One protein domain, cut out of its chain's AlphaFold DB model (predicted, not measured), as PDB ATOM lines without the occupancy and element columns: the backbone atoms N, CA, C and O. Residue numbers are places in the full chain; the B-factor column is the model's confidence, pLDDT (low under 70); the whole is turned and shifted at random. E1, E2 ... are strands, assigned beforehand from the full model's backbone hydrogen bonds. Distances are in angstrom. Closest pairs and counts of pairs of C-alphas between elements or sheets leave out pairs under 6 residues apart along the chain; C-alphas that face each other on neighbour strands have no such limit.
ATOM      1  N   SER A 382     177.066 223.709 230.416       88.94
ATOM      2  CA  SER A 382     178.524 223.621 230.460       88.94
ATOM      3  C   SER A 382     178.984 222.183 230.687       88.94
ATOM      4  O   SER A 382     178.495 221.511 231.594       88.94
ATOM      5  N   LEU A 383     179.965 221.753 229.899       94.12
ATOM      6  CA  LEU A 383     180.688 220.489 230.000       94.12
ATOM      7  C   LEU A 383     182.052 220.729 230.669       94.12
ATOM      8  O   LEU A 383     182.781 221.637 230.269       94.12
ATOM      9  N   SER A 384     182.408 219.942 231.681       90.25
ATOM     10  CA  SER A 384     183.703 220.036 232.368       90.25
ATOM     11  C   SER A 384     184.177 218.675 232.866       90.25
ATOM     12  O   SER A 384     183.369 217.754 232.993       90.25
ATOM     13  N   ASN A 385     185.462 218.558 233.211       89.12
ATOM     14  CA  ASN A 385     185.984 217.369 233.887       89.12
ATOM     15  C   ASN A 385     185.184 217.037 235.154       89.12
ATOM     16  O   ASN A 385     184.664 217.921 235.846       89.12
ATOM     17  N   HIS A 386     185.114 215.740 235.436       92.69
ATOM     18  CA  HIS A 386     184.662 215.224 236.718       92.69
ATOM     19  C   HIS A 386     185.549 215.780 237.854       92.69
ATOM     20  O   HIS A 386     186.757 215.919 237.641       92.69
ATOM     21  N   PRO A 387     185.014 216.100 239.050       79.38
ATOM     22  CA  PRO A 387     185.816 216.611 240.168       79.38
ATOM     23  C   PRO A 387     186.989 215.703 240.575       79.38
ATOM     24  O   PRO A 387     188.048 216.215 240.926       79.38
ATOM     25  N   ALA A 388     186.819 214.381 240.470       78.12
ATOM     26  CA  ALA A 388     187.856 213.375 240.727       78.12
ATOM     27  C   ALA A 388     188.842 213.140 239.553       78.12
ATOM     28  O   ALA A 388     189.735 212.305 239.658       78.12
ATOM     29  N   GLY A 389     188.708 213.871 238.438       75.88
ATOM     30  CA  GLY A 389     189.506 213.655 237.225       75.88
ATOM     31  C   GLY A 389     188.958 212.543 236.321       75.88
ATOM     32  O   GLY A 389     187.815 212.115 236.472       75.88
ATOM     33  N   GLN A 390     189.741 212.111 235.327       88.25
ATOM     34  CA  GLN A 390     189.346 210.986 234.469       88.25
ATOM     35  C   GLN A 390     189.470 209.637 235.177       88.25
ATOM     36  O   GLN A 390     190.281 209.473 236.086       88.25
ATOM     37  N   VAL A 391     188.727 208.646 234.678       78.44
ATOM     38  CA  VAL A 391     188.938 207.244 235.063       78.44
ATOM     39  C   VAL A 391     190.324 206.757 234.624       78.44
ATOM     40  O   VAL A 391     190.893 207.235 233.641       78.44
ATOM     41  N   ILE A 392     190.860 205.764 235.330       71.12
ATOM     42  CA  ILE A 392     192.068 205.038 234.911       71.12
ATOM     43  C   ILE A 392     191.743 204.015 233.808       71.12
ATOM     44  O   ILE A 392     190.579 203.787 233.481       71.12
ATOM     45  N   SER A 393     192.763 203.392 233.204       78.12
ATOM     46  CA  SER A 393     192.526 202.413 232.136       78.12
ATOM     47  C   SER A 393     191.646 201.250 232.615       78.12
ATOM     48  O   SER A 393     192.041 200.503 233.507       78.12
ATOM     49  N   ALA A 394     190.486 201.078 231.976       74.12
ATOM     50  CA  ALA A 394     189.555 199.985 232.216       74.12
ATOM     51  C   ALA A 394     190.079 198.616 231.760       74.12
ATOM     52  O   ALA A 394     189.589 197.606 232.239       74.12
ATOM     53  N   PHE A 395     191.045 198.564 230.837       76.94
ATOM     54  CA  PHE A 395     191.597 197.307 230.325       76.94
ATOM     55  C   PHE A 395     192.695 196.814 231.246       76.94
ATOM     56  O   PHE A 395     193.669 197.533 231.495       76.94
ATOM     57  N   THR A 396     192.505 195.617 231.800       62.62
ATOM     58  CA  THR A 396     193.319 195.142 232.908       62.62
ATOM     59  C   THR A 396     194.036 193.814 232.636       62.62
ATOM     60  O   THR A 396     194.560 193.190 233.572       62.62
ATOM     61  N   TYR A 397     194.142 193.406 231.367       63.94
ATOM     62  CA  TYR A 397     194.782 192.160 230.950       63.94
ATOM     63  C   TYR A 397     194.111 190.906 231.531       63.94
ATOM     64  O   TYR A 397     194.759 190.003 232.060       63.94
ATOM     65  N   GLN A 398     192.781 190.863 231.535       61.56
ATOM     66  CA  GLN A 398     192.013 189.668 231.917       61.56
ATOM     67  C   GLN A 398     191.313 189.025 230.714       61.56
ATOM     68  O   GLN A 398     190.616 188.024 230.878       61.56
ATOM     69  N   GLY A 399     191.468 189.596 229.513       65.81
ATOM     70  CA  GLY A 399     190.702 189.206 228.329       65.81
ATOM     71  C   GLY A 399     189.214 189.568 228.413       65.81
ATOM     72  O   GLY A 399     188.500 189.440 227.426       65.81
ATOM     73  N   ALA A 400     188.719 190.020 229.565       81.94
ATOM     74  CA  ALA A 400     187.362 190.504 229.772       81.94
ATOM     75  C   ALA A 400     187.306 191.392 231.022       81.94
ATOM     76  O   ALA A 400     188.023 191.144 231.989       81.94
ATOM     77  N   GLU A 401     186.422 192.384 231.023       85.62
ATOM     78  CA  GLU A 401     186.213 193.321 232.132       85.62
ATOM     79  C   GLU A 401     184.713 193.487 232.371       85.62
ATOM     80  O   GLU A 401     183.931 193.449 231.425       85.62
ATOM     81  N   THR A 402     184.290 193.652 233.625       88.00
ATOM     82  CA  THR A 402     182.862 193.806 233.958       88.00
ATOM     83  C   THR A 402     182.621 195.035 234.826       88.00
ATOM     84  O   THR A 402     183.373 195.289 235.766       88.00
ATOM     85  N   ASN A 403     181.568 195.790 234.510       85.88
ATOM     86  CA  ASN A 403     181.176 197.066 235.109       85.88
ATOM     87  C   ASN A 403     182.321 198.090 235.183       85.88
ATOM     88  O   ASN A 403     182.420 198.848 236.150       85.88
ATOM     89  N   ALA A 404     183.199 198.115 234.181       86.75
ATOM     90  CA  ALA A 404     184.372 198.974 234.202       86.75
ATOM     91  C   ALA A 404     183.988 200.429 233.901       86.75
ATOM     92  O   ALA A 404     183.299 200.703 232.918       86.75
ATOM     93  N   GLY A 405     184.450 201.368 234.732       90.44
ATOM     94  CA  GLY A 405     184.349 202.800 234.453       90.44
ATOM     95  C   GLY A 405     185.286 203.182 233.308       90.44
ATOM     96  O   GLY A 405     186.495 202.990 233.408       90.44
ATOM     97  N   VAL A 406     184.732 203.709 232.218       92.75
ATOM     98  CA  VAL A 406     185.461 203.984 230.966       92.75
ATOM     99  C   VAL A 406     185.526 205.468 230.599       92.75
ATOM    100  O   VAL A 406     186.317 205.854 229.748       92.75
ATOM    101  N   PHE A 407     184.722 206.337 231.218       95.81
ATOM    102  CA  PHE A 407     184.814 207.785 230.984       95.81
ATOM    103  C   PHE A 407     184.087 208.582 232.073       95.81
ATOM    104  O   PHE A 407     182.927 208.288 232.335       95.81
ATOM    105  N   ALA A 408     184.703 209.615 232.653       93.88
ATOM    106  CA  ALA A 408     184.074 210.479 233.664       93.88
ATOM    107  C   ALA A 408     183.889 211.928 233.174       93.88
ATOM    108  O   ALA A 408     184.744 212.473 232.483       93.88
ATOM    109  N   PHE A 409     182.783 212.593 233.511       97.19
ATOM    110  CA  PHE A 409     182.546 213.997 233.139       97.19
ATOM    111  C   PHE A 409     181.515 214.671 234.050       97.19
ATOM    112  O   PHE A 409     180.838 214.025 234.845       97.19
ATOM    113  N   ARG A 410     181.373 215.992 233.922       95.62
ATOM    114  CA  ARG A 410     180.392 216.794 234.654       95.62
ATOM    115  C   ARG A 410     179.613 217.701 233.710       95.62
ATOM    116  O   ARG A 410     180.184 218.328 232.816       95.62
ATOM    117  N   LEU A 411     178.308 217.810 233.950       95.00
ATOM    118  CA  LEU A 411     177.422 218.744 233.259       95.00
ATOM    119  C   LEU A 411     176.835 219.747 234.247       95.00
ATOM    120  O   LEU A 411     176.342 219.370 235.305       95.00
ATOM    121  N   THR A 412     176.869 221.029 233.888       91.06
ATOM    122  CA  THR A 412     176.320 222.121 234.701       91.06
ATOM    123  C   THR A 412     175.376 222.979 233.858       91.06
ATOM    124  O   THR A 412     175.847 223.673 232.955       91.06
ATOM    125  N   PRO A 413     174.055 222.951 234.101       81.69
ATOM    126  CA  PRO A 413     173.123 223.861 233.453       81.69
ATOM    127  C   PRO A 413     173.321 225.292 233.979       81.69
ATOM    128  O   PRO A 413     173.595 225.497 235.161       81.69
ATOM    129  N   GLY A 414     173.176 226.280 233.097       62.06
ATOM    130  CA  GLY A 414     173.154 227.705 233.415       62.06
ATOM    131  C   GLY A 414     171.884 228.365 232.874       62.06
ATOM    132  O   GLY A 414     171.309 227.930 231.876       62.06
ATOM    133  N   GLY A 415     171.408 229.413 233.542       59.53
ATOM    134  CA  GLY A 415     170.154 230.090 233.188       59.53
ATOM    135  C   GLY A 415     168.898 229.366 233.696       59.53
ATOM    136  O   GLY A 415     168.201 229.912 234.543       59.53
ATOM    137  N   LEU A 416     168.609 228.143 233.223       49.88
ATOM    138  CA  LEU A 416     167.495 227.317 233.726       49.88
ATOM    139  C   LEU A 416     167.858 226.563 235.018       49.88
ATOM    140  O   LEU A 416     169.001 226.167 235.229       49.88
ATOM    141  N   ILE A 417     166.832 226.232 235.806       53.62
ATOM    142  CA  ILE A 417     166.882 225.234 236.895       53.62
ATOM    143  C   ILE A 417     167.174 223.796 236.395       53.62
ATOM    144  O   ILE A 417     167.575 222.951 237.196       53.62
ATOM    145  N   SER A 418     167.026 223.506 235.089       66.31
ATOM    146  CA  SER A 418     167.414 222.226 234.464       66.31
ATOM    147  C   SER A 418     167.615 222.304 232.937       66.31
ATOM    148  O   SER A 418     166.862 223.016 232.281       66.31
ATOM    149  N   SER A 419     168.528 221.510 232.360       79.12
ATOM    150  CA  SER A 419     168.711 221.340 230.899       79.12
ATOM    151  C   SER A 419     168.229 219.965 230.418       79.12
ATOM    152  O   SER A 419     168.512 218.958 231.067       79.12
ATOM    153  N   GLN A 420     167.533 219.904 229.276       86.56
ATOM    154  CA  GLN A 420     167.089 218.645 228.651       86.56
ATOM    155  C   GLN A 420     168.093 218.168 227.603       86.56
ATOM    156  O   GLN A 420     168.391 218.895 226.658       86.56
ATOM    157  N   ILE A 421     168.583 216.941 227.734       90.94
ATOM    158  CA  ILE A 421     169.484 216.299 226.774       90.94
ATOM    159  C   ILE A 421     168.671 215.280 225.987       90.94
ATOM    160  O   ILE A 421     168.045 214.408 226.575       90.94
ATOM    161  N   SER A 422     168.658 215.397 224.662       89.31
ATOM    162  CA  SER A 422     167.941 214.481 223.767       89.31
ATOM    163  C   SER A 422     168.815 213.318 223.298       89.31
ATOM    164  O   SER A 422     168.296 212.233 223.057       89.31
ATOM    165  N   GLN A 423     170.126 213.537 223.161       92.56
ATOM    166  CA  GLN A 423     171.093 212.512 222.764       92.56
ATOM    167  C   GLN A 423     172.494 212.885 223.259       92.56
ATOM    168  O   GLN A 423     172.840 214.067 223.281       92.56
ATOM    169  N   MET A 424     173.319 211.891 223.588       95.50
ATOM    170  CA  MET A 424     174.764 212.065 223.759       95.50
ATOM    171  C   MET A 424     175.542 211.107 222.866       95.50
ATOM    172  O   MET A 424     175.190 209.936 222.757       95.50
ATOM    173  N   VAL A 425     176.605 211.602 222.243       96.31
ATOM    174  CA  VAL A 425     177.474 210.868 221.329       96.31
ATOM    175  C   VAL A 425     178.922 211.108 221.732       96.31
ATOM    176  O   VAL A 425     179.435 212.221 221.635       96.31
ATOM    177  N   PHE A 426     179.589 210.048 222.163       97.12
ATOM    178  CA  PHE A 426     181.017 210.032 222.448       97.12
ATOM    179  C   PHE A 426     181.766 209.630 221.184       97.12
ATOM    180  O   PHE A 426     181.322 208.743 220.452       97.12
ATOM    181  N   SER A 427     182.906 210.265 220.935       94.06
ATOM    182  CA  SER A 427     183.790 209.927 219.821       94.06
ATOM    183  C   SER A 427     184.857 208.939 220.272       94.06
ATOM    184  O   SER A 427     185.431 209.077 221.352       94.06
ATOM    185  N   LEU A 428     185.154 207.973 219.411       91.00
ATOM    186  CA  LEU A 428     186.193 206.977 219.616       91.00
ATOM    187  C   LEU A 428     187.371 207.249 218.671       91.00
ATOM    188  O   LEU A 428     187.205 207.499 217.478       91.00
ATOM    189  N   THR A 429     188.596 207.177 219.170       83.81
ATOM    190  CA  THR A 429     189.810 207.202 218.340       83.81
ATOM    191  C   THR A 429     190.788 206.133 218.798       83.81
ATOM    192  O   THR A 429     190.516 205.412 219.750       83.81
ATOM    193  N   ASN A 430     191.893 205.959 218.062       78.69
ATOM    194  CA  ASN A 430     192.907 204.936 218.344       78.69
ATOM    195  C   ASN A 430     192.336 203.524 218.561       78.69
ATOM    196  O   ASN A 430     192.924 202.753 219.313       78.69
ATOM    197  N   ILE A 431     191.210 203.206 217.905       85.25
ATOM    198  CA  ILE A 431     190.590 201.883 217.970       85.25
ATOM    199  C   ILE A 431     191.525 200.898 217.276       85.25
ATOM    200  O   ILE A 431     191.756 201.020 216.071       85.25
ATOM    201  N   ASN A 432     192.067 199.956 218.034       80.31
ATOM    202  CA  ASN A 432     192.857 198.852 217.518       80.31
ATOM    203  C   ASN A 432     192.181 197.551 217.938       80.31
ATOM    204  O   ASN A 432     191.875 197.425 219.116       80.31
ATOM    205  N   ASN A 433     191.927 196.659 216.979       79.00
ATOM    206  CA  ASN A 433     191.390 195.300 217.146       79.00
ATOM    207  C   ASN A 433     190.082 195.108 217.956       79.00
ATOM    208  O   ASN A 433     189.552 194.010 217.937       79.00
ATOM    209  N   LEU A 434     189.473 196.176 218.487       85.00
ATOM    210  CA  LEU A 434     188.145 196.158 219.112       85.00
ATOM    211  C   LEU A 434     186.994 196.265 218.101       85.00
ATOM    212  O   LEU A 434     186.966 197.152 217.240       85.00
ATOM    213  N   THR A 435     185.988 195.421 218.289       88.56
ATOM    214  CA  THR A 435     184.752 195.299 217.510       88.56
ATOM    215  C   THR A 435     183.517 195.582 218.370       88.56
ATOM    216  O   THR A 435     183.558 195.513 219.595       88.56
ATOM    217  N   ASP A 436     182.376 195.877 217.738       89.44
ATOM    218  CA  ASP A 436     181.128 196.192 218.458       89.44
ATOM    219  C   ASP A 436     180.665 195.053 219.383       89.44
ATOM    220  O   ASP A 436     180.045 195.311 220.410       89.44
ATOM    221  N   GLY A 437     180.959 193.796 219.025       86.81
ATOM    222  CA  GLY A 437     180.539 192.614 219.784       86.81
ATOM    223  C   GLY A 437     181.332 192.374 221.069       86.81
ATOM    224  O   GLY A 437     180.925 191.541 221.874       86.81
ATOM    225  N   GLU A 438     182.440 193.087 221.260       89.62
ATOM    226  CA  GLU A 438     183.302 192.952 222.437       89.62
ATOM    227  C   GLU A 438     182.889 193.887 223.571       89.62
ATOM    228  O   GLU A 438     183.385 193.729 224.679       89.62
ATOM    229  N   TRP A 439     181.947 194.803 223.319       91.88
ATOM    230  CA  TRP A 439     181.373 195.717 224.302       91.88
ATOM    231  C   TRP A 439     179.971 195.246 224.700       91.88
ATOM    232  O   TRP A 439     179.134 194.950 223.846       91.88
ATOM    233  N   ALA A 440     179.669 195.244 225.992       92.00
ATOM    234  CA  ALA A 440     178.327 195.008 226.513       92.00
ATOM    235  C   ALA A 440     178.019 195.963 227.677       92.00
ATOM    236  O   ALA A 440     178.891 196.692 228.140       92.00
ATOM    237  N   GLY A 441     176.755 196.025 228.107       90.81
ATOM    238  CA  GLY A 441     176.378 196.748 229.330       90.81
ATOM    239  C   GLY A 441     176.697 198.250 229.348       90.81
ATOM    240  O   GLY A 441     176.885 198.805 230.423       90.81
ATOM    241  N   VAL A 442     176.790 198.915 228.189       94.94
ATOM    242  CA  VAL A 442     177.222 200.319 228.129       94.94
ATOM    243  C   VAL A 442     176.136 201.261 228.652       94.94
ATOM    244  O   VAL A 442     175.049 201.340 228.077       94.94
ATOM    245  N   GLU A 443     176.431 202.007 229.714       95.62
ATOM    246  CA  GLU A 443     175.476 202.886 230.402       95.62
ATOM    247  C   GLU A 443     176.140 204.145 230.984       95.62
ATOM    248  O   GLU A 443     177.345 204.168 231.232       95.62
ATOM    249  N   LEU A 444     175.351 205.204 231.204       96.44
ATOM    250  CA  LEU A 444     175.783 206.415 231.910       96.44
ATOM    251  C   LEU A 444     175.219 206.415 233.327       96.44
ATOM    252  O   LEU A 444     174.004 206.514 233.503       96.44
ATOM    253  N   CYS A 445     176.096 206.348 234.318       95.25
ATOM    254  CA  CYS A 445     175.760 206.371 235.736       95.25
ATOM    255  C   CYS A 445     175.948 207.777 236.309       95.25
ATOM    256  O   CYS A 445     176.840 208.508 235.876       95.25
ATOM    257  N   VAL A 446     175.103 208.156 237.265       95.81
ATOM    258  CA  VAL A 446     175.248 209.400 238.033       95.81
ATOM    259  C   VAL A 446     176.120 209.123 239.252       95.81
ATOM    260  O   VAL A 446     175.685 208.379 240.129       95.81
ATOM    261  N   ASP A 447     177.286 209.766 239.302       94.00
ATOM    262  CA  ASP A 447     178.138 209.811 240.495       94.00
ATOM    263  C   ASP A 447     177.590 210.916 241.417       94.00
ATOM    264  O   ASP A 447     177.605 212.116 241.098       94.00
ATOM    265  N   THR A 448     176.968 210.491 242.510       89.06
ATOM    266  CA  THR A 448     176.163 211.342 243.388       89.06
ATOM    267  C   THR A 448     177.021 212.054 244.427       89.06
ATOM    268  O   THR A 448     176.691 213.188 244.796       89.06
ATOM    269  N   ASP A 449     178.099 211.429 244.900       86.38
ATOM    270  CA  ASP A 449     179.004 212.022 245.889       86.38
ATOM    271  C   ASP A 449     180.263 212.667 245.274       86.38
ATOM    272  O   ASP A 449     180.887 213.529 245.903       86.38
ATOM    273  N   GLY A 450     180.525 212.389 243.997       85.38
ATOM    274  CA  GLY A 450     181.579 212.970 243.179       85.38
ATOM    275  C   GLY A 450     182.961 212.381 243.442       85.38
ATOM    276  O   GLY A 450     183.947 213.088 243.190       85.38
ATOM    277  N   ASP A 451     183.049 211.161 243.974       82.62
ATOM    278  CA  ASP A 451     184.305 210.532 244.383       82.62
ATOM    279  C   ASP A 451     185.088 209.852 243.241       82.62
ATOM    280  O   ASP A 451     186.292 209.616 243.383       82.62
ATOM    281  N   GLY A 452     184.467 209.655 242.071       84.25
ATOM    282  CA  GLY A 452     185.100 209.050 240.899       84.25
ATOM    283  C   GLY A 452     184.916 207.535 240.775       84.25
ATOM    284  O   GLY A 452     185.522 206.935 239.879       84.25
ATOM    285  N   SER A 453     184.088 206.917 241.617       84.94
ATOM    286  CA  SER A 453     183.636 205.528 241.506       84.94
ATOM    287  C   SER A 453     182.106 205.435 241.441       84.94
ATOM    288  O   SER A 453     181.409 206.428 241.536       84.94
ATOM    289  N   ILE A 454     181.581 204.242 241.118       85.94
ATOM    290  CA  ILE A 454     180.137 203.957 241.153       85.94
ATOM    291  C   ILE A 454     179.920 202.759 242.081       85.94
ATOM    292  O   ILE A 454     180.156 201.609 241.684       85.94
ATOM    293  N   GLU A 455     179.470 202.995 243.314       83.81
ATOM    294  CA  GLU A 455     179.201 201.941 244.298       83.81
ATOM    295  C   GLU A 455     177.774 201.385 244.187       83.81
ATOM    296  O   GLU A 455     176.893 201.898 243.500       83.81
ATOM    297  N   ALA A 456     177.493 200.330 244.957       76.12
ATOM    298  CA  ALA A 456     176.167 199.716 245.038       76.12
ATOM    299  C   ALA A 456     175.037 200.676 245.491       76.12
ATOM    300  O   ALA A 456     173.864 200.332 245.346       76.12
ATOM    301  N   GLY A 457     175.364 201.847 246.056       72.81
ATOM    302  CA  GLY A 457     174.398 202.892 246.420       72.81
ATOM    303  C   GLY A 457     173.996 203.805 245.256       72.81
ATOM    304  O   GLY A 457     172.930 204.422 245.299       72.81
ATOM    305  N   GLU A 458     174.794 203.839 244.191       85.50
ATOM    306  CA  GLU A 458     174.664 204.759 243.065       85.50
ATOM    307  C   GLU A 458     173.995 204.070 241.874       85.50
ATOM    308  O   GLU A 458     174.600 203.657 240.888       85.50
ATOM    309  N   THR A 459     172.684 203.877 242.000       80.75
ATOM    310  CA  THR A 459     171.897 203.075 241.044       80.75
ATOM    311  C   THR A 459     171.271 203.892 239.912       80.75
ATOM    312  O   THR A 459     170.586 203.337 239.053       80.75
ATOM    313  N   SER A 460     171.480 205.209 239.901       88.88
ATOM    314  CA  SER A 460     170.857 206.117 238.935       88.88
ATOM    315  C   SER A 460     171.593 206.083 237.597       88.88
ATOM    316  O   SER A 460     172.756 206.474 237.520       88.88
ATOM    317  N   THR A 461     170.901 205.677 236.530       92.44
ATOM    318  CA  THR A 461     171.424 205.704 235.156       92.44
ATOM    319  C   THR A 461     170.573 206.574 234.238       92.44
ATOM    320  O   THR A 461     169.371 206.758 234.447       92.44
ATOM    321  N   VAL A 462     171.207 207.152 233.220       94.31
ATOM    322  CA  VAL A 462     170.592 208.081 232.262       94.31
ATOM    323  C   VAL A 462     170.979 207.729 230.824       94.31
ATOM    324  O   VAL A 462     171.838 206.885 230.590       94.31
ATOM    325  N   GLY A 463     170.342 208.344 229.823       90.31
ATOM    326  CA  GLY A 463     170.717 208.151 228.411       90.31
ATOM    327  C   GLY A 463     170.213 206.849 227.762       90.31
ATOM    328  O   GLY A 463     170.199 206.736 226.531       90.31
ATOM    329  N   GLY A 464     169.737 205.895 228.571       92.38
ATOM    330  CA  GLY A 464     169.382 204.541 228.139       92.38
ATOM    331  C   GLY A 464     170.622 203.685 227.860       92.38
ATOM    332  O   GLY A 464     171.727 204.037 228.261       92.38
ATOM    333  N   ALA A 465     170.447 202.562 227.160       92.00
ATOM    334  CA  ALA A 465     171.573 201.724 226.749       92.00
ATOM    335  C   ALA A 465     172.412 202.423 225.663       92.00
ATOM    336  O   ALA A 465     171.866 202.929 224.677       92.00
ATOM    337  N   GLY A 466     173.731 202.429 225.838       94.25
ATOM    338  CA  GLY A 466     174.682 202.958 224.869       94.25
ATOM    339  C   GLY A 466     174.810 202.043 223.652       94.25
ATOM    340  O   GLY A 466     175.020 200.839 223.783       94.25
ATOM    341  N   ALA A 467     174.697 202.613 222.456       94.81
ATOM    342  CA  ALA A 467     174.927 201.919 221.194       94.81
ATOM    343  C   ALA A 467     176.350 202.198 220.690       94.81
ATOM    344  O   ALA A 467     176.689 203.344 220.388       94.81
ATOM    345  N   ILE A 468     177.171 201.154 220.586       94.19
ATOM    346  CA  ILE A 468     178.557 201.220 220.111       94.19
ATOM    347  C   ILE A 468     178.579 201.019 218.597       94.19
ATOM    348  O   ILE A 468     177.852 200.185 218.061       94.19
ATOM    349  N   ASN A 469     179.404 201.802 217.907       92.75
ATOM    350  CA  ASN A 469     179.706 201.613 216.496       92.75
ATOM    351  C   ASN A 469     181.174 201.979 216.246       92.75
ATOM    352  O   ASN A 469     181.516 203.140 216.026       92.75
ATOM    353  N   THR A 470     182.050 200.984 216.288       87.50
ATOM    354  CA  THR A 470     183.502 201.088 216.074       87.50
ATOM    355  C   THR A 470     183.850 201.532 214.650       87.50
ATOM    356  O   THR A 470     184.854 202.214 214.447       87.50
ATOM    357  N   THR A 471     182.986 201.253 213.663       86.94
ATOM    358  CA  THR A 471     183.165 201.706 212.269       86.94
ATOM    359  C   THR A 471     182.899 203.206 212.119       86.94
ATOM    360  O   THR A 471     183.702 203.929 211.531       86.94
ATOM    361  N   ALA A 472     181.782 203.685 212.672       85.88
ATOM    362  CA  ALA A 472     181.449 205.107 212.755       85.88
ATOM    363  C   ALA A 472     182.275 205.839 213.825       85.88
ATOM    364  O   ALA A 472     182.307 207.068 213.830       85.88
ATOM    365  N   LYS A 473     182.974 205.078 214.677       93.81
ATOM    366  CA  LYS A 473     183.810 205.533 215.786       93.81
ATOM    367  C   LYS A 473     183.035 206.325 216.838       93.81
ATOM    368  O   LYS A 473     183.464 207.400 217.253       93.81
ATOM    369  N   THR A 474     181.895 205.796 217.273       95.19
ATOM    370  CA  THR A 474     181.011 206.480 218.228       95.19
ATOM    371  C   THR A 474     180.395 205.545 219.262       95.19
ATOM    372  O   THR A 474     180.115 204.389 218.948       95.19
ATOM    373  N   ILE A 475     180.063 206.084 220.438       96.19
ATOM    374  CA  ILE A 475     179.106 205.496 221.393       96.19
ATOM    375  C   ILE A 475     177.937 206.474 221.537       96.19
ATOM    376  O   ILE A 475     178.162 207.640 221.848       96.19
ATOM    377  N   SER A 476     176.702 206.033 221.290       95.56
ATOM    378  CA  SER A 476     175.515 206.904 221.268       95.56
ATOM    379  C   SER A 476     174.461 206.496 222.296       95.56
ATOM    380  O   SER A 476     173.986 205.365 222.291       95.56
ATOM    381  N   PHE A 477     174.012 207.452 223.102       97.06
ATOM    382  CA  PHE A 477     172.905 207.343 224.051       97.06
ATOM    383  C   PHE A 477     171.724 208.149 223.518       97.06
ATOM    384  O   PHE A 477     171.799 209.375 223.445       97.06
ATOM    385  N   SER A 478     170.654 207.471 223.093       91.25
ATOM    386  CA  SER A 478     169.545 208.097 222.343       91.25
ATOM    387  C   SER A 478     168.256 208.270 223.151       91.25
ATOM    388  O   SER A 478     167.248 208.709 222.602       91.25
ATOM    389  N   THR A 479     168.265 207.923 224.440       94.44
ATOM    390  CA  THR A 479     167.138 208.211 225.337       94.44
ATOM    391  C   THR A 479     167.399 209.534 226.043       94.44
ATOM    392  O   THR A 479     168.433 209.694 226.686       94.44
ATOM    393  N   GLY A 480     166.476 210.486 225.926       89.69
ATOM    394  CA  GLY A 480     166.652 211.793 226.550       89.69
ATOM    395  C   GLY A 480     166.573 211.757 228.081       89.69
ATOM    396  O   GLY A 480     165.881 210.914 228.652       89.69
ATOM    397  N   PHE A 481     167.267 212.682 228.746       94.06
ATOM    398  CA  PHE A 481     167.257 212.850 230.203       94.06
ATOM    399  C   PHE A 481     167.479 214.316 230.609       94.06
ATOM    400  O   PHE A 481     167.934 215.137 229.813       94.06
ATOM    401  N   SER A 482     167.142 214.655 231.854       89.19
ATOM    402  CA  SER A 482     167.225 216.020 232.388       89.19
ATOM    403  C   SER A 482     168.395 216.173 233.360       89.19
ATOM    404  O   SER A 482     168.645 215.282 234.165       89.19
ATOM    405  N   VAL A 483     169.057 217.330 233.338       89.62
ATOM    406  CA  VAL A 483     170.130 217.692 234.278       89.62
ATOM    407  C   VAL A 483     169.677 218.888 235.105       89.62
ATOM    408  O   VAL A 483     169.533 219.979 234.556       89.62
ATOM    409  N   SER A 484     169.429 218.696 236.402       79.25
ATOM    410  CA  SER A 484     169.020 219.749 237.342       79.25
ATOM    411  C   SER A 484     170.165 220.074 238.303       79.25
ATOM    412  O   SER A 484     170.417 219.327 239.246       79.25
ATOM    413  N   GLY A 485     170.867 221.181 238.061       82.50
ATOM    414  CA  GLY A 485     172.094 221.530 238.784       82.50
ATOM    415  C   GLY A 485     173.339 220.808 238.259       82.50
ATOM    416  O   GLY A 485     173.293 220.097 237.261       82.50
ATOM    417  N   ALA A 486     174.484 221.060 238.891       89.44
ATOM    418  CA  ALA A 486     175.751 220.483 238.461       89.44
ATOM    419  C   ALA A 486     175.827 218.998 238.850       89.44
ATOM    420  O   ALA A 486     175.857 218.689 240.039       89.44
ATOM    421  N   THR A 487     175.884 218.106 237.864       94.75
ATOM    422  CA  THR A 487     175.803 216.649 238.052       94.75
ATOM    423  C   THR A 487     177.024 215.963 237.455       94.75
ATOM    424  O   THR A 487     177.467 216.332 236.360       94.75
ATOM    425  N   ASN A 488     177.552 214.974 238.169       96.06
ATOM    426  CA  ASN A 488     178.700 214.190 237.750       96.06
ATOM    427  C   ASN A 488     178.255 212.845 237.161       96.06
ATOM    428  O   ASN A 488     177.234 212.288 237.566       96.06
ATOM    429  N   TYR A 489     178.999 212.348 236.176       97.44
ATOM    430  CA  TYR A 489     178.662 211.136 235.443       97.44
ATOM    431  C   TYR A 489     179.896 210.278 235.190       97.44
ATOM    432  O   TYR A 489     180.960 210.806 234.852       97.44
ATOM    433  N   ILE A 490     179.708 208.961 235.243       96.31
ATOM    434  CA  ILE A 490     180.690 207.957 234.824       96.31
ATOM    435  C   ILE A 490     180.010 206.994 233.847       96.31
ATOM    436  O   ILE A 490     178.944 206.447 234.122       96.31
ATOM    437  N   MET A 491     180.619 206.791 232.682       96.81
ATOM    438  CA  MET A 491     180.207 205.769 231.725       96.81
ATOM    439  C   MET A 491     180.782 204.417 232.146       96.81
ATOM    440  O   MET A 491     181.989 204.324 232.377       96.81
ATOM    441  N   ARG A 492     179.942 203.380 232.204       93.94
ATOM    442  CA  ARG A 492     180.355 201.992 232.450       93.94
ATOM    443  C   ARG A 492     180.199 201.133 231.204       93.94
ATOM    444  O   ARG A 492     179.339 201.420 230.374       93.94
ATOM    445  N   ALA A 493     181.029 200.101 231.085       93.94
ATOM    446  CA  ALA A 493     180.936 199.080 230.049       93.94
ATOM    447  C   ALA A 493     181.525 197.739 230.523       93.94
ATOM    448  O   ALA A 493     182.439 197.701 231.349       93.94
ATOM    449  N   ASP A 494     181.022 196.654 229.945       93.19
ATOM    450  CA  ASP A 494     181.615 195.322 229.996       93.19
ATOM    451  C   ASP A 494     182.415 195.078 228.713       93.19
ATOM    452  O   ASP A 494     181.980 195.457 227.622       93.19
ATOM    453  N   PHE A 495     183.547 194.395 228.834       92.38
ATOM    454  CA  PHE A 495     184.397 194.000 227.718       92.38
ATOM    455  C   PHE A 495     184.614 192.493 227.705       92.38
ATOM    456  O   PHE A 495     184.744 191.869 228.756       92.38
ATOM    457  N   SER A 496     184.700 191.897 226.520       88.44
ATOM    458  CA  SER A 496     185.026 190.479 226.343       88.44
ATOM    459  C   SER A 496     185.983 190.284 225.174       88.44
ATOM    460  O   SER A 496     185.941 191.056 224.228       88.44
ATOM    461  N   ASN A 497     186.813 189.242 225.238       83.31
ATOM    462  CA  ASN A 497     187.838 188.895 224.245       83.31
ATOM    463  C   ASN A 497     188.900 189.982 223.989       83.31
ATOM    464  O   ASN A 497     189.416 190.060 222.883       83.31
ATOM    465  N   LEU A 498     189.256 190.777 225.002       79.94
ATOM    466  CA  LEU A 498     190.319 191.777 224.879       79.94
ATOM    467  C   LEU A 498     191.662 191.113 224.536       79.94
ATOM    468  O   LEU A 498     192.175 190.293 225.304       79.94
ATOM    469  N   ASP A 499     192.237 191.495 223.399       75.88
ATOM    470  CA  ASP A 499     193.500 190.974 222.893       75.88
ATOM    471  C   ASP A 499     194.688 191.902 223.210       75.88
ATOM    472  O   ASP A 499     194.539 193.126 223.275       75.88
ATOM    473  N   PRO A 500     195.924 191.367 223.327       58.69
ATOM    474  CA  PRO A 500     197.138 192.145 223.582       58.69
ATOM    475  C   PRO A 500     197.535 193.031 222.388       58.69
ATOM    476  O   PRO A 500     198.448 192.736 221.625       58.69
ATOM    477  N   SER A 501     196.796 194.110 222.191       63.62
ATOM    478  CA  SER A 501     196.983 195.216 221.253       63.62
ATOM    479  C   SER A 501     195.756 196.134 221.268       63.62
ATOM    480  O   SER A 501     195.838 197.237 220.714       63.62
ATOM    481  N   ASP A 502     194.651 195.685 221.871       74.56
ATOM    482  CA  ASP A 502     193.362 196.351 221.841       74.56
ATOM    483  C   ASP A 502     193.437 197.702 222.501       74.56
ATOM    484  O   ASP A 502     193.840 197.847 223.650       74.56
ATOM    485  N   ARG A 503     193.065 198.731 221.760       80.56
ATOM    486  CA  ARG A 503     193.190 200.104 222.225       80.56
ATOM    487  C   ARG A 503     191.953 200.870 221.838       80.56
ATOM    488  O   ARG A 503     191.412 200.644 220.765       80.56
ATOM    489  N   VAL A 504     191.534 201.795 222.687       85.50
ATOM    490  CA  VAL A 504     190.498 202.773 222.369       85.50
ATOM    491  C   VAL A 504     190.735 204.048 223.164       85.50
ATOM    492  O   VAL A 504     191.063 204.016 224.344       85.50
ATOM    493  N   THR A 505     190.568 205.191 222.517       83.31
ATOM    494  CA  THR A 505     190.512 206.501 223.161       83.31
ATOM    495  C   THR A 505     189.075 207.003 223.100       83.31
ATOM    496  O   THR A 505     188.495 207.044 222.015       83.31
ATOM    497  N   ILE A 506     188.506 207.387 224.241       90.06
ATOM    498  CA  ILE A 506     187.134 207.893 224.363       90.06
ATOM    499  C   ILE A 506     187.173 209.402 224.613       90.06
ATOM    500  O   ILE A 506     187.996 209.898 225.387       90.06
ATOM    501  N   MET A 507     186.295 210.135 223.928       88.56
ATOM    502  CA  MET A 507     186.199 211.593 223.989       88.56
ATOM    503  C   MET A 507     184.747 212.064 223.993       88.56
ATOM    504  O   MET A 507     183.897 211.496 223.307       88.56
ATOM    505  N   LEU A 508     184.497 213.170 224.692       94.38
ATOM    506  CA  LEU A 508     183.247 213.918 224.622       94.38
ATOM    507  C   LEU A 508     183.556 215.400 224.418       94.38
ATOM    508  O   LEU A 508     184.244 216.016 225.229       94.38
ATOM    509  N   ASP A 509     183.013 215.973 223.349       87.81
ATOM    510  CA  ASP A 509     182.995 217.415 223.132       87.81
ATOM    511  C   ASP A 509     181.555 217.949 223.167       87.81
ATOM    512  O   ASP A 509     180.574 217.202 223.233       87.81
ATOM    513  N   THR A 510     181.409 219.272 223.114       83.31
ATOM    514  CA  THR A 510     180.087 219.910 223.066       83.31
ATOM    515  C   THR A 510     179.315 219.595 221.778       83.31
ATOM    516  O   THR A 510     178.092 219.730 221.753       83.31
ATOM    517  N   GLY A 511     179.975 219.154 220.704       80.94
ATOM    518  CA  GLY A 511     179.331 218.665 219.484       80.94
ATOM    519  C   GLY A 511     178.593 217.342 219.699       80.94
ATOM    520  O   GLY A 511     177.522 217.153 219.127       80.94
ATOM    521  N   GLY A 512     179.106 216.489 220.589       87.25
ATOM    522  CA  GLY A 512     178.516 215.207 220.975       87.25
ATOM    523  C   GLY A 512     177.213 215.292 221.778       87.25
ATOM    524  O   GLY A 512     176.507 214.299 221.904       87.25
ATOM    525  N   ILE A 513     176.841 216.458 222.310       92.81
ATOM    526  CA  ILE A 513     175.634 216.620 223.137       92.81
ATOM    527  C   ILE A 513     174.512 217.249 222.303       92.81
ATOM    528  O   ILE A 513     174.650 218.370 221.816       92.81
ATOM    529  N   THR A 514     173.370 216.579 222.174       90.00
ATOM    530  CA  THR A 514     172.163 217.140 221.545       90.00
ATOM    531  C   THR A 514     171.210 217.633 222.627       90.00
ATOM    532  O   THR A 514     170.697 216.851 223.422       90.00
ATOM    533  N   THR A 515     170.976 218.939 222.665       83.12
ATOM    534  CA  THR A 515     170.101 219.631 223.619       83.12
ATOM    535  C   THR A 515     169.583 220.913 222.966       83.12
ATOM    536  O   THR A 515     170.167 221.381 221.989       83.12
ATOM    537  N   THR A 516     168.497 221.472 223.498       69.38
ATOM    538  CA  THR A 516     168.017 222.816 223.148       69.38
ATOM    539  C   THR A 516     168.814 223.926 223.842       69.38
ATOM    540  O   THR A 516     168.626 225.086 223.506       69.38
ATOM    541  N   SER A 517     169.678 223.587 224.808       71.50
ATOM    542  CA  SER A 517     170.542 224.544 225.508       71.50
ATOM    543  C   SER A 517     171.789 224.909 224.695       71.50
ATOM    544  O   SER A 517     172.381 224.059 224.025       71.50
ATOM    545  N   THR A 518     172.276 226.139 224.843       69.44
ATOM    546  CA  THR A 518     173.565 226.577 224.288       69.44
ATOM    547  C   THR A 518     174.726 225.934 225.060       69.44
ATOM    548  O   THR A 518     174.743 225.930 226.290       69.44
ATOM    549  N   LYS A 519     175.702 225.343 224.360       81.44
ATOM    550  CA  LYS A 519     176.726 224.455 224.953       81.44
ATOM    551  C   LYS A 519     178.103 225.115 225.046       81.44
ATOM    552  O   LYS A 519     178.526 225.786 224.107       81.44
ATOM    553  N   SER A 520     178.847 224.856 226.122       79.81
ATOM    554  CA  SER A 520     180.229 225.338 226.306       79.81
ATOM    555  C   SER A 520     181.100 224.350 227.092       79.81
ATOM    556  O   SER A 520     180.569 223.485 227.778       79.81
ATOM    557  N   GLY A 521     182.428 224.503 227.039       76.81
ATOM    558  CA  GLY A 521     183.382 223.729 227.851       76.81
ATOM    559  C   GLY A 521     183.988 222.499 227.159       76.81
ATOM    560  O   GLY A 521     183.797 222.297 225.958       76.81
ATOM    561  N   SER A 522     184.771 221.718 227.906       74.69
ATOM    562  CA  SER A 522     185.533 220.557 227.421       74.69
ATOM    563  C   SER A 522     185.840 219.567 228.550       74.69
ATOM    564  O   SER A 522     185.860 219.944 229.721       74.69
ATOM    565  N   VAL A 523     186.112 218.313 228.184       84.25
ATOM    566  CA  VAL A 523     186.557 217.229 229.075       84.25
ATOM    567  C   VAL A 523     187.797 216.575 228.474       84.25
ATOM    568  O   VAL A 523     187.909 216.480 227.249       84.25
ATOM    569  N   ASP A 524     188.710 216.116 229.323       76.88
ATOM    570  CA  ASP A 524     189.906 215.397 228.899       76.88
ATOM    571  C   ASP A 524     189.559 214.016 228.331       76.88
ATOM    572  O   ASP A 524     188.707 213.290 228.846       76.88
ATOM    573  N   SER A 525     190.249 213.630 227.258       77.69
ATOM    574  CA  SER A 525     190.144 212.292 226.675       77.69
ATOM    575  C   SER A 525     190.834 211.242 227.549       77.69
ATOM    576  O   SER A 525     191.893 211.528 228.105       77.69
ATOM    577  N   ILE A 526     190.346 210.002 227.548       76.81
ATOM    578  CA  ILE A 526     191.016 208.854 228.186       76.81
ATOM    579  C   ILE A 526     191.326 207.773 227.155       76.81
ATOM    580  O   ILE A 526     190.569 207.572 226.206       76.81
ATOM    581  N   THR A 527     192.459 207.087 227.314       79.88
ATOM    582  CA  THR A 527     192.846 205.945 226.478       79.88
ATOM    583  C   THR A 527     192.894 204.676 227.314       79.88
ATOM    584  O   THR A 527     193.616 204.620 228.304       79.88
ATOM    585  N   HIS A 528     192.185 203.650 226.859       80.25
ATOM    586  CA  HIS A 528     192.270 202.282 227.352       80.25
ATOM    587  C   HIS A 528     193.125 201.466 226.390       80.25
ATOM    588  O   HIS A 528     192.957 201.569 225.171       80.25
ATOM    589  N   TRP A 529     194.076 200.701 226.919       74.12
ATOM    590  CA  TRP A 529     194.981 199.895 226.107       74.12
ATOM    591  C   TRP A 529     195.297 198.565 226.792       74.12
ATOM    592  O   TRP A 529     195.848 198.539 227.887       74.12
ATOM    593  N   GLU A 530     194.970 197.472 226.112       63.78
ATOM    594  CA  GLU A 530     195.322 196.099 226.436       63.78
ATOM    595  C   GLU A 530     196.709 195.829 225.827       63.78
ATOM    596  O   GLU A 530     196.879 195.610 224.625       63.78
TER     597      GLU A 530
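This is residues 382 to 530 of the 1169 residues of an uncharacterized protein of Candidatus Raymondbacteria bacterium RIFOXYD12_FULL_49_13 (UniProt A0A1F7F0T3). Two strongly twisted sheets lie roughly face to face as a flattened sandwich, one with the strands E4, E8, E2, E1 and E11, the other built round the bent strand E3. The two sheets come near each other where E12 and E9 approach E2, an inner strand of the first sheet, and where the edge strands E5 and E4 approach each other, and the long stretch of residues 448 to 466 leads from E4 of one sheet to E5 of the other. The printed part has 149 residues, with no named helix and twelve named strands, E1 to E12 in order; the class is all strand. The first sheet runs E4, E8, E2, E1, E11 and is mixed; the second is branched, with antiparallel pairs. The whole is compact, with a radius of gyration of the C-alphas of 14.7 A and spans of 47 by 32 by 23 A.

E1, residues 382 to 384, begins at C-alpha 382 (178.524, 223.621, 230.460). E2, residues 400 to 414, is 40.0 A long, and E3, residues 419 to 432, is 35.6 A and bends by 62 degrees at residue 422. E4, residues 439 to 447, is 21.7 A long. E5 is residues 467 to 469, E6 474 to 477, and E7 481 to 483. E8, residues 487 to 496, is 30.1 A long and begins at C-alpha 487 (175.803, 216.649, 238.052). E9 is residues 503 to 507 and 13.6 A, E10 513 to 515, E11 518 to 521. E12, residues 526 to 529, ends at C-alpha 529 (194.981, 199.895, 226.107).

In the branched sheet, E6 and E7 lie on one side of E3, and E9 and E10 on the other side. E3 and E7 pair through N 421 and O 481, 2.8 A; E3 and E10 through N 422 and O 514, 2.8 A; E3 and E6 through N 426 and O 475, 2.8 A; E3 and E9 through N 429 and O 505, 2.8 A. E5 and E6, a hairpin, have N 467 and O 476 at 2.8 A, and E9 and E12 have N 528 and O 504 at 2.8 A. In the other sheet, E8 is antiparallel to E4, with N 492 and O 443 at 2.9 A, and to E2, with N 491 and O 407 at 2.8 A. E1 and E2 form a hairpin, with N 410 and O 384 at 2.8 A; E1 and E11 are parallel, with N 383 and O 520 at 2.8 A. Between the sheets, the closest C-alphas of E2 and E12 are those of Phe 407 and Ile 526, 6.9 A, and of E4 and E5 those of Trp 439 and Ile 468, 7.5 A. E3 and E8 are apart.

The C-alphas farthest apart, those of Gly 415 and Pro 500, are 47.5 A from each other. The printed part has no cut. The links E1 to E2 and E4 to E5 are long; residues 444 to 445 of E4 pair antiparallel with residues 461 to 462. The mean pLDDT of the printed part is 85.1, with values under 70 at residues 396 to 399, 414 to 418, 500 to 501, 516, 518 and 530.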